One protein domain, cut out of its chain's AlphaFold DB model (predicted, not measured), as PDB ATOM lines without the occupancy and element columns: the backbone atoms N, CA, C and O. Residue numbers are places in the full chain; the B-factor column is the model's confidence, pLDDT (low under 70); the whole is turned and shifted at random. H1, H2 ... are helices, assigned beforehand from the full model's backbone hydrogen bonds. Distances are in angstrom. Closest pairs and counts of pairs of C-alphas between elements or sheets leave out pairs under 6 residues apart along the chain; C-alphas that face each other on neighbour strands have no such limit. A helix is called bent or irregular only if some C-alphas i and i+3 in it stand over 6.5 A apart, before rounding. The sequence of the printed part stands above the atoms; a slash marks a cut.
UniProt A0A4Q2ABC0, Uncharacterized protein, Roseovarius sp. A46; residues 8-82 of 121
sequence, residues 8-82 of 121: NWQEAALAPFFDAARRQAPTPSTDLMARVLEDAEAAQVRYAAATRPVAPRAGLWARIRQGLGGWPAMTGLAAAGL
ATOM      1  N   ASN A   8      -4.318  36.275  13.435       83.25
ATOM      2  CA  ASN A   8      -5.616  35.842  12.909       83.25
ATOM      3  C   ASN A   8      -5.802  36.254  11.438       83.25
ATOM      4  O   ASN A   8      -6.278  35.470  10.616       83.25
ATOM      5  N   TRP A   9      -5.374  37.470  11.076       81.44
ATOM      6  CA  TRP A   9      -5.389  37.920   9.684       81.44
ATOM      7  C   TRP A   9      -4.424  37.121   8.803       81.44
ATOM      8  O   TRP A   9      -4.751  36.839   7.649       81.44
ATOM      9  N   GLN A  10      -3.265  36.722   9.333       84.69
ATOM     10  CA  GLN A  10      -2.303  35.883   8.618       84.69
ATOM     11  C   GLN A  10      -2.829  34.460   8.401       84.69
ATOM     12  O   GLN A  10      -2.780  33.970   7.275       84.69
ATOM     13  N   GLU A  11      -3.395  33.819   9.424       86.00
ATOM     14  CA  GLU A  11      -4.005  32.487   9.299       86.00
ATOM     15  C   GLU A  11      -5.146  32.499   8.271       86.00
ATOM     16  O   GLU A  11      -5.190  31.667   7.360       86.00
ATOM     17  N   ALA A  12      -6.025  33.506   8.342       88.50
ATOM     18  CA  ALA A  12      -7.112  33.685   7.382       88.50
ATOM     19  C   ALA A  12      -6.602  33.909   5.947       88.50
ATOM     20  O   ALA A  12      -7.211  33.423   4.991       88.50
ATOM     21  N   ALA A  13      -5.476  34.609   5.782       90.56
ATOM     22  CA  ALA A  13      -4.849  34.831   4.483       90.56
ATOM     23  C   ALA A  13      -4.141  33.580   3.930       90.56
ATOM     24  O   ALA A  13      -4.112  33.390   2.714       90.56
ATOM     25  N   LEU A  14      -3.585  32.719   4.792       92.19
ATOM     26  CA  LEU A  14      -2.863  31.499   4.405       92.19
ATOM     27  C   LEU A  14      -3.790  30.304   4.140       92.19
ATOM     28  O   LEU A  14      -3.466  29.442   3.316       92.19
ATOM     29  N   ALA A  15      -4.964  30.259   4.776       92.94
ATOM     30  CA  ALA A  15      -5.913  29.151   4.658       92.94
ATOM     31  C   ALA A  15      -6.267  28.755   3.201       92.94
ATOM     32  O   ALA A  15      -6.251  27.555   2.898       92.94
ATOM     33  N   PRO A  16      -6.509  29.688   2.252       93.38
ATOM     34  CA  PRO A  16      -6.761  29.340   0.851       93.38
ATOM     35  C   PRO A  16      -5.567  28.676   0.150       93.38
ATOM     36  O   PRO A  16      -5.765  27.807  -0.702       93.38
ATOM     37  N   PHE A  17      -4.332  29.053   0.507       90.56
ATOM     38  CA  PHE A  17      -3.115  28.467  -0.064       90.56
ATOM     39  C   PHE A  17      -2.922  27.026   0.409       90.56
ATOM     40  O   PHE A  17      -2.634  26.146  -0.404       90.56
ATOM     41  N   PHE A  18      -3.152  26.754   1.696       91.12
ATOM     42  CA  PHE A  18      -3.132  25.386   2.217       91.12
ATOM     43  C   PHE A  18      -4.230  24.520   1.600       91.12
ATOM     44  O   PHE A  18      -4.001  23.348   1.296       91.12
ATOM     45  N   ASP A  19      -5.411  25.089   1.359       92.19
ATOM     46  CA  ASP A  19      -6.497  24.355   0.721       92.19
ATOM     47  C   ASP A  19      -6.200  24.011  -0.745       92.19
ATOM     48  O   ASP A  19      -6.448  22.889  -1.193       92.19
ATOM     49  N   ALA A  20      -5.581  24.938  -1.480       88.38
ATOM     50  CA  ALA A  20      -5.072  24.677  -2.822       88.38
ATOM     51  C   ALA A  20      -3.978  23.592  -2.821       88.38
ATOM     52  O   ALA A  20      -4.019  22.688  -3.657       88.38
ATOM     53  N   ALA A  21      -3.054  23.633  -1.855       87.19
ATOM     54  CA  ALA A  21      -1.991  22.640  -1.718       87.19
ATOM     55  C   ALA A  21      -2.541  21.231  -1.426       87.19
ATOM     56  O   ALA A  21      -2.065  20.256  -2.002       87.19
ATOM     57  N   ARG A  22      -3.591  21.109  -0.599       87.00
ATOM     58  CA  ARG A  22      -4.270  19.822  -0.343       87.00
ATOM     59  C   ARG A  22      -4.952  19.258  -1.585       87.00
ATOM     60  O   ARG A  22      -4.902  18.053  -1.812       87.00
ATOM     61  N   ARG A  23      -5.581  20.118  -2.394       88.12
ATOM     62  CA  ARG A  23      -6.254  19.712  -3.641       88.12
ATOM     63  C   ARG A  23      -5.277  19.238  -4.719       88.12
ATOM     64  O   ARG A  23      -5.659  18.436  -5.562       88.12
ATOM     65  N   GLN A  24      -4.037  19.720  -4.688       83.00
ATOM     66  CA  GLN A  24      -2.979  19.366  -5.639       83.00
ATOM     67  C   GLN A  24      -1.811  18.677  -4.932       83.00
ATOM     68  O   GLN A  24      -0.654  19.011  -5.177       83.00
ATOM     69  N   ALA A  25      -2.107  17.728  -4.040       79.56
ATOM     70  CA  ALA A  25      -1.071  16.985  -3.337       79.56
ATOM     71  C   ALA A  25      -0.185  16.233  -4.357       79.56
ATOM     72  O   ALA A  25      -0.678  15.322  -5.031       79.56
ATOM     73  N   PRO A  26       1.105  16.592  -4.498       81.06
ATOM     74  CA  PRO A  26       1.990  15.892  -5.410       81.06
ATOM     75  C   PRO A  26       2.213  14.472  -4.896       81.06
ATOM     76  O   PRO A  26       2.492  14.262  -3.714       81.06
ATOM     77  N   THR A  27       2.098  13.485  -5.781       85.38
ATOM     78  CA  THR A  27       2.425  12.104  -5.424       85.38
ATOM     79  C   THR A  27       3.936  12.002  -5.186       85.38
ATOM     80  O   THR A  27       4.705  12.354  -6.085       85.38
ATOM     81  N   PRO A  28       4.389  11.549  -4.002       85.75
ATOM     82  CA  PRO A  28       5.811  11.359  -3.743       85.75
ATOM     83  C   PRO A  28       6.396  10.331  -4.718       85.75
ATOM     84  O   PRO A  28       5.717   9.381  -5.114       85.75
ATOM     85  N   SER A  29       7.660  10.512  -5.106       90.12
ATOM     86  CA  SER A  29       8.335   9.541  -5.967       90.12
ATOM     87  C   SER A  29       8.486   8.198  -5.249       90.12
ATOM     88  O   SER A  29       8.607   8.127  -4.023       90.12
ATOM     89  N   THR A  30       8.500   7.114  -6.019       91.62
ATOM     90  CA  THR A  30       8.683   5.758  -5.487       91.62
ATOM     91  C   THR A  30      10.027   5.597  -4.775       91.62
ATOM     92  O   THR A  30      10.076   4.958  -3.729       91.62
ATOM     93  N   ASP A  31      11.090   6.229  -5.287       94.06
ATOM     94  CA  ASP A  31      12.419   6.243  -4.657       94.06
ATOM     95  C   ASP A  31      12.401   6.937  -3.287       94.06
ATOM     96  O   ASP A  31      12.930   6.405  -2.314       94.06
ATOM     97  N   LEU A  32      11.728   8.091  -3.177       91.38
ATOM     98  CA  LEU A  32      11.562   8.779  -1.896       91.38
ATOM     99  C   LEU A  32      10.801   7.892  -0.907       91.38
ATOM    100  O   LEU A  32      11.215   7.759   0.240       91.38
ATOM    101  N   MET A  33       9.703   7.273  -1.352       96.25
ATOM    102  CA  MET A  33       8.893   6.412  -0.493       96.25
ATOM    103  C   MET A  33       9.682   5.193  -0.002       96.25
ATOM    104  O   MET A  33       9.588   4.849   1.171       96.25
ATOM    105  N   ALA A  34      10.502   4.585  -0.863       94.81
ATOM    106  CA  ALA A  34      11.373   3.477  -0.481       94.81
ATOM    107  C   ALA A  34      12.362   3.885   0.624       94.81
ATOM    108  O   ALA A  34      12.477   3.184   1.625       94.81
ATOM    109  N   ARG A  35      13.001   5.057   0.500       94.50
ATOM    110  CA  ARG A  35      13.911   5.584   1.535       94.50
ATOM    111  C   ARG A  35      13.196   5.925   2.840       94.50
ATOM    112  O   ARG A  35      13.742   5.694   3.911       94.50
ATOM    113  N   VAL A  36      11.984   6.482   2.763       95.44
ATOM    114  CA  VAL A  36      11.165   6.774   3.951       95.44
ATOM    115  C   VAL A  36      10.791   5.484   4.677       95.44
ATOM    116  O   VAL A  36      10.833   5.453   5.902       95.44
ATOM    117  N   LEU A  37      10.446   4.423   3.944       95.50
ATOM    118  CA  LEU A  37      10.144   3.119   4.533       95.50
ATOM    119  C   LEU A  37      11.380   2.492   5.184       95.50
ATOM    120  O   LEU A  37      11.283   2.021   6.311       95.50
ATOM    121  N   GLU A  38      12.542   2.562   4.535       94.69
ATOM    122  CA  GLU A  38      13.810   2.092   5.107       94.69
ATOM    123  C   GLU A  38      14.180   2.854   6.394       94.69
ATOM    124  O   GLU A  38      14.529   2.246   7.410       94.69
ATOM    125  N   ASP A  39      14.046   4.184   6.402       93.19
ATOM    126  CA  ASP A  39      14.286   4.982   7.610       93.19
ATOM    127  C   ASP A  39      13.240   4.698   8.699       93.19
ATOM    128  O   ASP A  39      13.581   4.613   9.880       93.19
ATOM    129  N   ALA A  40      11.977   4.477   8.322       92.31
ATOM    130  CA  ALA A  40      10.925   4.096   9.256       92.31
ATOM    131  C   ALA A  40      11.206   2.733   9.903       92.31
ATOM    132  O   ALA A  40      11.036   2.604  11.116       92.31
ATOM    133  N   GLU A  41      11.681   1.742   9.148       93.00
ATOM    134  CA  GLU A  41      12.121   0.448   9.685       93.00
ATOM    135  C   GLU A  41      13.295   0.624  10.656       93.00
ATOM    136  O   GLU A  41      13.257   0.127  11.786       93.00
ATOM    137  N   ALA A  42      14.306   1.411  10.280       91.06
ATOM    138  CA  ALA A  42      15.431   1.719  11.157       91.06
ATOM    139  C   ALA A  42      14.978   2.441  12.441       91.06
ATOM    140  O   ALA A  42      15.455   2.137  13.539       91.06
ATOM    141  N   ALA A  43      14.031   3.376  12.336       90.81
ATOM    142  CA  ALA A  43      13.435   4.061  13.473       90.81
ATOM    143  C   ALA A  43      12.635   3.095  14.355       90.81
ATOM    144  O   ALA A  43      12.808   3.114  15.573       90.81
ATOM    145  N   GLN A  44      11.815   2.215  13.778       87.12
ATOM    146  CA  GLN A  44      11.065   1.197  14.515       87.12
ATOM    147  C   GLN A  44      11.995   0.279  15.302       87.12
ATOM    148  O   GLN A  44      11.743   0.041  16.481       87.12
ATOM    149  N   VAL A  45      13.101  -0.170  14.704       86.62
ATOM    150  CA  VAL A  45      14.118  -0.970  15.399       86.62
ATOM    151  C   VAL A  45      14.758  -0.175  16.537       86.62
ATOM    152  O   VAL A  45      14.891  -0.703  17.638       86.62
ATOM    153  N   ARG A  46      15.098   1.104  16.332       81.94
ATOM    154  CA  ARG A  46      15.625   1.977  17.400       81.94
ATOM    155  C   ARG A  46      14.625   2.155  18.544       81.94
ATOM    156  O   ARG A  46      15.020   2.064  19.701       81.94
ATOM    157  N   TYR A  47      13.343   2.367  18.250       78.75
ATOM    158  CA  TYR A  47      12.295   2.508  19.267       78.75
ATOM    159  C   TYR A  47      11.963   1.181  19.963       78.75
ATOM    160  O   TYR A  47      11.699   1.173  21.164       78.75
ATOM    161  N   ALA A  48      12.019   0.061  19.240       77.38
ATOM    162  CA  ALA A  48      11.858  -1.277  19.795       77.38
ATOM    163  C   ALA A  48      13.052  -1.667  20.676       77.38
ATOM    164  O   ALA A  48      12.852  -2.245  21.737       77.38
ATOM    165  N   ALA A  49      14.279  -1.306  20.297       69.94
ATOM    166  CA  ALA A  49      15.471  -1.464  21.131       69.94
ATOM    167  C   ALA A  49      15.470  -0.496  22.325       69.94
ATOM    168  O   ALA A  49      15.964  -0.830  23.396       69.94
ATOM    169  N   ALA A  50      14.833   0.667  22.178       64.44
ATOM    170  CA  ALA A  50      14.486   1.560  23.275       64.44
ATOM    171  C   ALA A  50      13.252   1.081  24.060       64.44
ATOM    172  O   ALA A  50      12.643   1.901  24.759       64.44
ATOM    173  N   THR A  51      12.877  -0.211  23.970       58.12
ATOM    174  CA  THR A  51      11.910  -0.830  24.884       58.12
ATOM    175  C   THR A  51      12.319  -0.457  26.293       58.12
ATOM    176  O   THR A  51      13.341  -0.865  26.842       58.12
ATOM    177  N   ARG A  52      11.512   0.459  26.809       57.19
ATOM    178  CA  ARG A  52      11.686   1.175  28.053       57.19
ATOM    179  C   ARG A  52      12.048   0.155  29.134       57.19
ATOM    180  O   ARG A  52      11.334  -0.850  29.223       57.19
ATOM    181  N   PRO A  53      13.056   0.394  29.998       58.19
ATOM    182  CA  PRO A  53      13.081  -0.329  31.265       58.19
ATOM    183  C   PRO A  53      11.679  -0.186  31.851       58.19
ATOM    184  O   PRO A  53      11.148   0.928  31.822       58.19
ATOM    185  N   VAL A  54      11.050  -1.302  32.248       60.50
ATOM    186  CA  VAL A  54       9.693  -1.330  32.818       60.50
ATOM    187  C   VAL A  54       9.592  -0.150  33.767       60.50
ATOM    188  O   VAL A  54      10.237  -0.144  34.816       60.50
ATOM    189  N   ALA A  55       8.900   0.909  33.333       60.41
ATOM    190  CA  ALA A  55       8.936   2.156  34.072       60.41
ATOM    191  C   ALA A  55       8.376   1.834  35.462       60.41
ATOM    192  O   ALA A  55       7.323   1.186  35.529       60.41
ATOM    193  N   PRO A  56       9.058   2.215  36.560       64.25
ATOM    194  CA  PRO A  56       8.510   2.002  37.891       64.25
ATOM    195  C   PRO A  56       7.099   2.578  37.879       64.25
ATOM    196  O   PRO A  56       6.918   3.674  37.343       64.25
ATOM    197  N   ARG A  57       6.113   1.794  38.355       66.44
ATOM    198  CA  ARG A  57       4.677   2.128  38.343       66.44
ATOM    199  C   ARG A  57       4.522   3.635  38.487       66.44
ATOM    200  O   ARG A  57       4.807   4.170  39.556       66.44
ATOM    201  N   ALA A  58       4.175   4.302  37.386       62.28
ATOM    202  CA  ALA A  58       4.178   5.753  37.331       62.28
ATOM    203  C   ALA A  58       3.349   6.269  38.514       62.28
ATOM    204  O   ALA A  58       2.173   5.913  38.637       62.28
ATOM    205  N   GLY A  59       3.983   7.023  39.419       75.50
ATOM    206  CA  GLY A  59       3.311   7.548  40.606       75.50
ATOM    207  C   GLY A  59       2.056   8.325  40.209       75.50
ATOM    208  O   GLY A  59       1.958   8.811  39.080       75.50
ATOM    209  N   LEU A  60       1.091   8.452  41.121       78.69
ATOM    210  CA  LEU A  60      -0.205   9.096  40.855       78.69
ATOM    211  C   LEU A  60      -0.054  10.444  40.115       78.69
ATOM    212  O   LEU A  60      -0.737  10.700  39.128       78.69
ATOM    213  N   TRP A  61       0.948  11.237  40.500       74.50
ATOM    214  CA  TRP A  61       1.328  12.500  39.858       74.50
ATOM    215  C   TRP A  61       1.770  12.393  38.390       74.50
ATOM    216  O   TRP A  61       1.490  13.284  37.590       74.50
ATOM    217  N   ALA A  62       2.468  11.325  38.003       74.44
ATOM    218  CA  ALA A  62       2.867  11.097  36.615       74.44
ATOM    219  C   ALA A  62       1.663  10.712  35.740       74.44
ATOM    220  O   ALA A  62       1.586  11.151  34.594       74.44
ATOM    221  N   ARG A  63       0.692   9.978  36.300       72.88
ATOM    222  CA  ARG A  63      -0.580   9.662  35.631       72.88
ATOM    223  C   ARG A  63      -1.462  10.892  35.452       72.88
ATOM    224  O   ARG A  63      -1.997  11.080  34.368       72.88
ATOM    225  N   ILE A  64      -1.551  11.748  36.470       75.19
ATOM    226  CA  ILE A  64      -2.277  13.022  36.388       75.19
ATOM    227  C   ILE A  64      -1.684  13.895  35.272       75.19
ATOM    228  O   ILE A  64      -2.418  14.348  34.402       75.19
ATOM    229  N   ARG A  65      -0.354  14.053  35.210       73.38
ATOM    230  CA  ARG A  65       0.295  14.825  34.132       73.38
ATOM    231  C   ARG A  65       0.110  14.219  32.737       73.38
ATOM    232  O   ARG A  65      -0.032  14.971  31.779       73.38
ATOM    233  N   GLN A  66       0.115  12.890  32.615       71.25
ATOM    234  CA  GLN A  66      -0.125  12.209  31.336       71.25
ATOM    235  C   GLN A  66      -1.588  12.296  30.886       71.25
ATOM    236  O   GLN A  66      -1.834  12.475  29.700       71.25
ATOM    237  N   GLY A  67      -2.547  12.201  31.813       69.81
ATOM    238  CA  GLY A  67      -3.978  12.299  31.507       69.81
ATOM    239  C   GLY A  67      -4.446  13.726  31.216       69.81
ATOM    240  O   GLY A  67      -5.376  13.918  30.445       69.81
ATOM    241  N   LEU A  68      -3.778  14.725  31.792       70.50
ATOM    242  CA  LEU A  68      -4.112  16.140  31.622       70.50
ATOM    243  C   LEU A  68      -3.484  16.787  30.368       70.50
ATOM    244  O   LEU A  68      -3.756  17.946  30.082       70.50
ATOM    245  N   GLY A  69      -2.671  16.068  29.584       66.31
ATOM    246  CA  GLY A  69      -2.238  16.547  28.262       66.31
ATOM    247  C   GLY A  69      -1.160  17.642  28.263       66.31
ATOM    248  O   GLY A  69      -0.949  18.288  27.241       66.31
ATOM    249  N   GLY A  70      -0.440  17.836  29.374       70.88
ATOM    250  CA  GLY A  70       0.717  18.739  29.455       70.88
ATOM    251  C   GLY A  70       0.464  20.057  30.197       70.88
ATOM    252  O   GLY A  70      -0.433  20.168  31.032       70.88
ATOM    253  N   TRP A  71       1.301  21.062  29.917       72.25
ATOM    254  CA  TRP A  71       1.300  22.372  30.589       72.25
ATOM    255  C   TRP A  71      -0.042  23.140  30.545       72.25
ATOM    256  O   TRP A  71      -0.368  23.772  31.552       72.25
ATOM    257  N   PRO A  72      -0.874  23.063  29.477       73.62
ATOM    258  CA  PRO A  72      -2.141  23.800  29.422       73.62
ATOM    259  C   PRO A  72      -3.086  23.462  30.579       73.62
ATOM    260  O   PRO A  72      -3.640  24.351  31.223       73.62
ATOM    261  N   ALA A  73      -3.205  22.186  30.937       75.06
ATOM    262  CA  ALA A  73      -4.063  21.786  32.043       75.06
ATOM    263  C   ALA A  73      -3.534  22.229  33.417       75.06
ATOM    264  O   ALA A  73      -4.328  22.506  34.314       75.06
ATOM    265  N   MET A  74      -2.212  22.360  33.587       79.31
ATOM    266  CA  MET A  74      -1.639  22.923  34.817       79.31
ATOM    267  C   MET A  74      -1.972  24.411  34.953       79.31
ATOM    268  O   MET A  74      -2.294  24.863  36.050       79.31
ATOM    269  N   THR A  75      -1.962  25.158  33.844       85.94
ATOM    270  CA  THR A  75      -2.363  26.575  33.853       85.94
ATOM    271  C   THR A  75      -3.846  26.747  34.184       85.94
ATOM    272  O   THR A  75      -4.187  27.616  34.980       85.94
ATOM    273  N   GLY A  76      -4.714  25.861  33.678       87.19
ATOM    274  CA  GLY A  76      -6.138  25.849  34.024       87.19
ATOM    275  C   GLY A  76      -6.394  25.541  35.502       87.19
ATOM    276  O   GLY A  76      -7.176  26.237  36.143       87.19
ATOM    277  N   LEU A  77      -5.686  24.559  36.076       86.19
ATOM    278  CA  LEU A  77      -5.784  24.233  37.505       86.19
ATOM    279  C   LEU A  77      -5.316  25.400  38.390       86.19
ATOM    280  O   LEU A  77      -5.970  25.726  39.378       86.19
ATOM    281  N   ALA A  78      -4.206  26.046  38.024       89.69
ATOM    282  CA  ALA A  78      -3.697  27.212  38.738       89.69
ATOM    283  C   ALA A  78      -4.682  28.392  38.673       89.69
ATOM    284  O   ALA A  78      -4.975  29.000  39.700       89.69
ATOM    285  N   ALA A  79      -5.242  28.673  37.491       91.50
ATOM    286  CA  ALA A  79      -6.253  29.711  37.306       91.50
ATOM    287  C   ALA A  79      -7.534  29.419  38.104       91.50
ATOM    288  O   ALA A  79      -8.054  30.313  38.765       91.50
ATOM    289  N   ALA A  80      -8.008  28.170  38.111       91.19
ATOM    290  CA  ALA A  80      -9.163  27.755  38.906       91.19
ATOM    291  C   ALA A  80      -8.913  27.905  40.418       91.19
ATOM    292  O   ALA A  80      -9.795  28.356  41.145       91.19
ATOM    293  N   GLY A  81      -7.702  27.588  40.891       93.94
ATOM    294  CA  GLY A  81      -7.302  27.805  42.284       93.94
ATOM    295  C   GLY A  81      -7.280  29.286  42.668       93.94
ATOM    296  O   GLY A  81      -7.867  29.665  43.677       93.94
ATOM    297  N   LEU A  82      -6.670  30.135  41.835       94.25
ATOM    298  CA  LEU A  82      -6.669  31.593  42.014       94.25
ATOM    299  C   LEU A  82      -8.089  32.171  42.010       94.25
ATOM    300  O   LEU A  82      -8.405  33.002  42.857       94.25
TER     301      LEU A  82
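What this domain is: This is residues 8 to 82 of the 121 residues of an uncharacterized protein of Roseovarius sp. A46 (UniProt A0A4Q2ABC0). The model is a flat, open horseshoe of four helices strung one after another, with an empty middle and no helix touching another. H1 makes one leg, H2 runs along the bridge, and H3 followed by H4 makes the other leg, the two ends of the printed part lying at the feet, with their C-alphas 29.4 A apart. The printed part has 75 residues with four named helices, in the order H1, H2, H3, H4, and no named strand; its class is all helix, and 56 of the residues are in the helices. The whole is extended, with a radius of gyration of the C-alphas of 21.4 A, and its C-alphas span 50 by 45 by 13 A.

How they stand to each other: Along the printed part, the first element is H1, residues 8 to 23, which touches no helix. H1 has a kink of 29 degrees near residue 16. It is not bent but it is irregular, only just: C-alphas 13 and 16 are 6.9 A apart. A short link of 6 residues joins it to H2, residues 30 to 49, and the two helices are apart. H2 touches no helix. A short link of 10 residues follows, and H2 is apart from the next helix, H3, residues 60 to 67. A tight link of 3 residues then joins H3 to H4, residues 71 to 82. H3 and H4 are near each other, with 5 pairs of C-alphas within 10 A and none within 8 A; their closest C-alphas are 8.4 A apart. H1 is apart from both H3 and H4, and H2 is apart from H4. No two of the helices form a hairpin. In the backbones of H2, H3 and H4 every O i to N i+4 pair is within hydrogen-bond range; in H1 it is 10 of 12.

Where its parts are: H1 begins at Asn 8, whose C-alpha is at (-5.616, 35.842, 12.909), and ends at Arg 23; its 16 residues measure 23.1 A from first to last C-alpha. H2 is the longest helix, with 20 residues and 28.4 A from C-alpha to C-alpha. Along it z rises from the C-alpha of Thr 30 at (8.683, 5.758, -5.487) to that of Ala 49 at (15.471, -1.464, 21.131). H3, from Leu 60 to Gly 67, has 8 residues and measures 10.6 A; its z falls from 40.855 at C-alpha 60 to 31.507 at C-alpha 67. H4, from Trp 71 to Leu 82, has 12 residues and measures 16.7 A; here z rises again, and the last C-alpha is at (-6.669, 31.593, 42.014).

The domain as a whole: The two C-alphas farthest apart are those of Asp 31 and Leu 82, at 56.4 A. The outline is flat. Residues 8 to 57 stand free, of which 8 to 23 belong to H1 and 30 to 49 belong to H2; residues 67 to 72 stand free too, and so do residues 75 to 82, which belong to H4. The printed part has no cut and no long link. It runs from residue 8 to residue 82 of a full chain of 121 residues. The mean pLDDT of the printed part is 82.1. Confidence is low, under 70, at 12 residues: 49 to 58, 67 and 69. The mean pLDDT is 89 for H1, 90 for H2, 74 for H3 and 85 for H4.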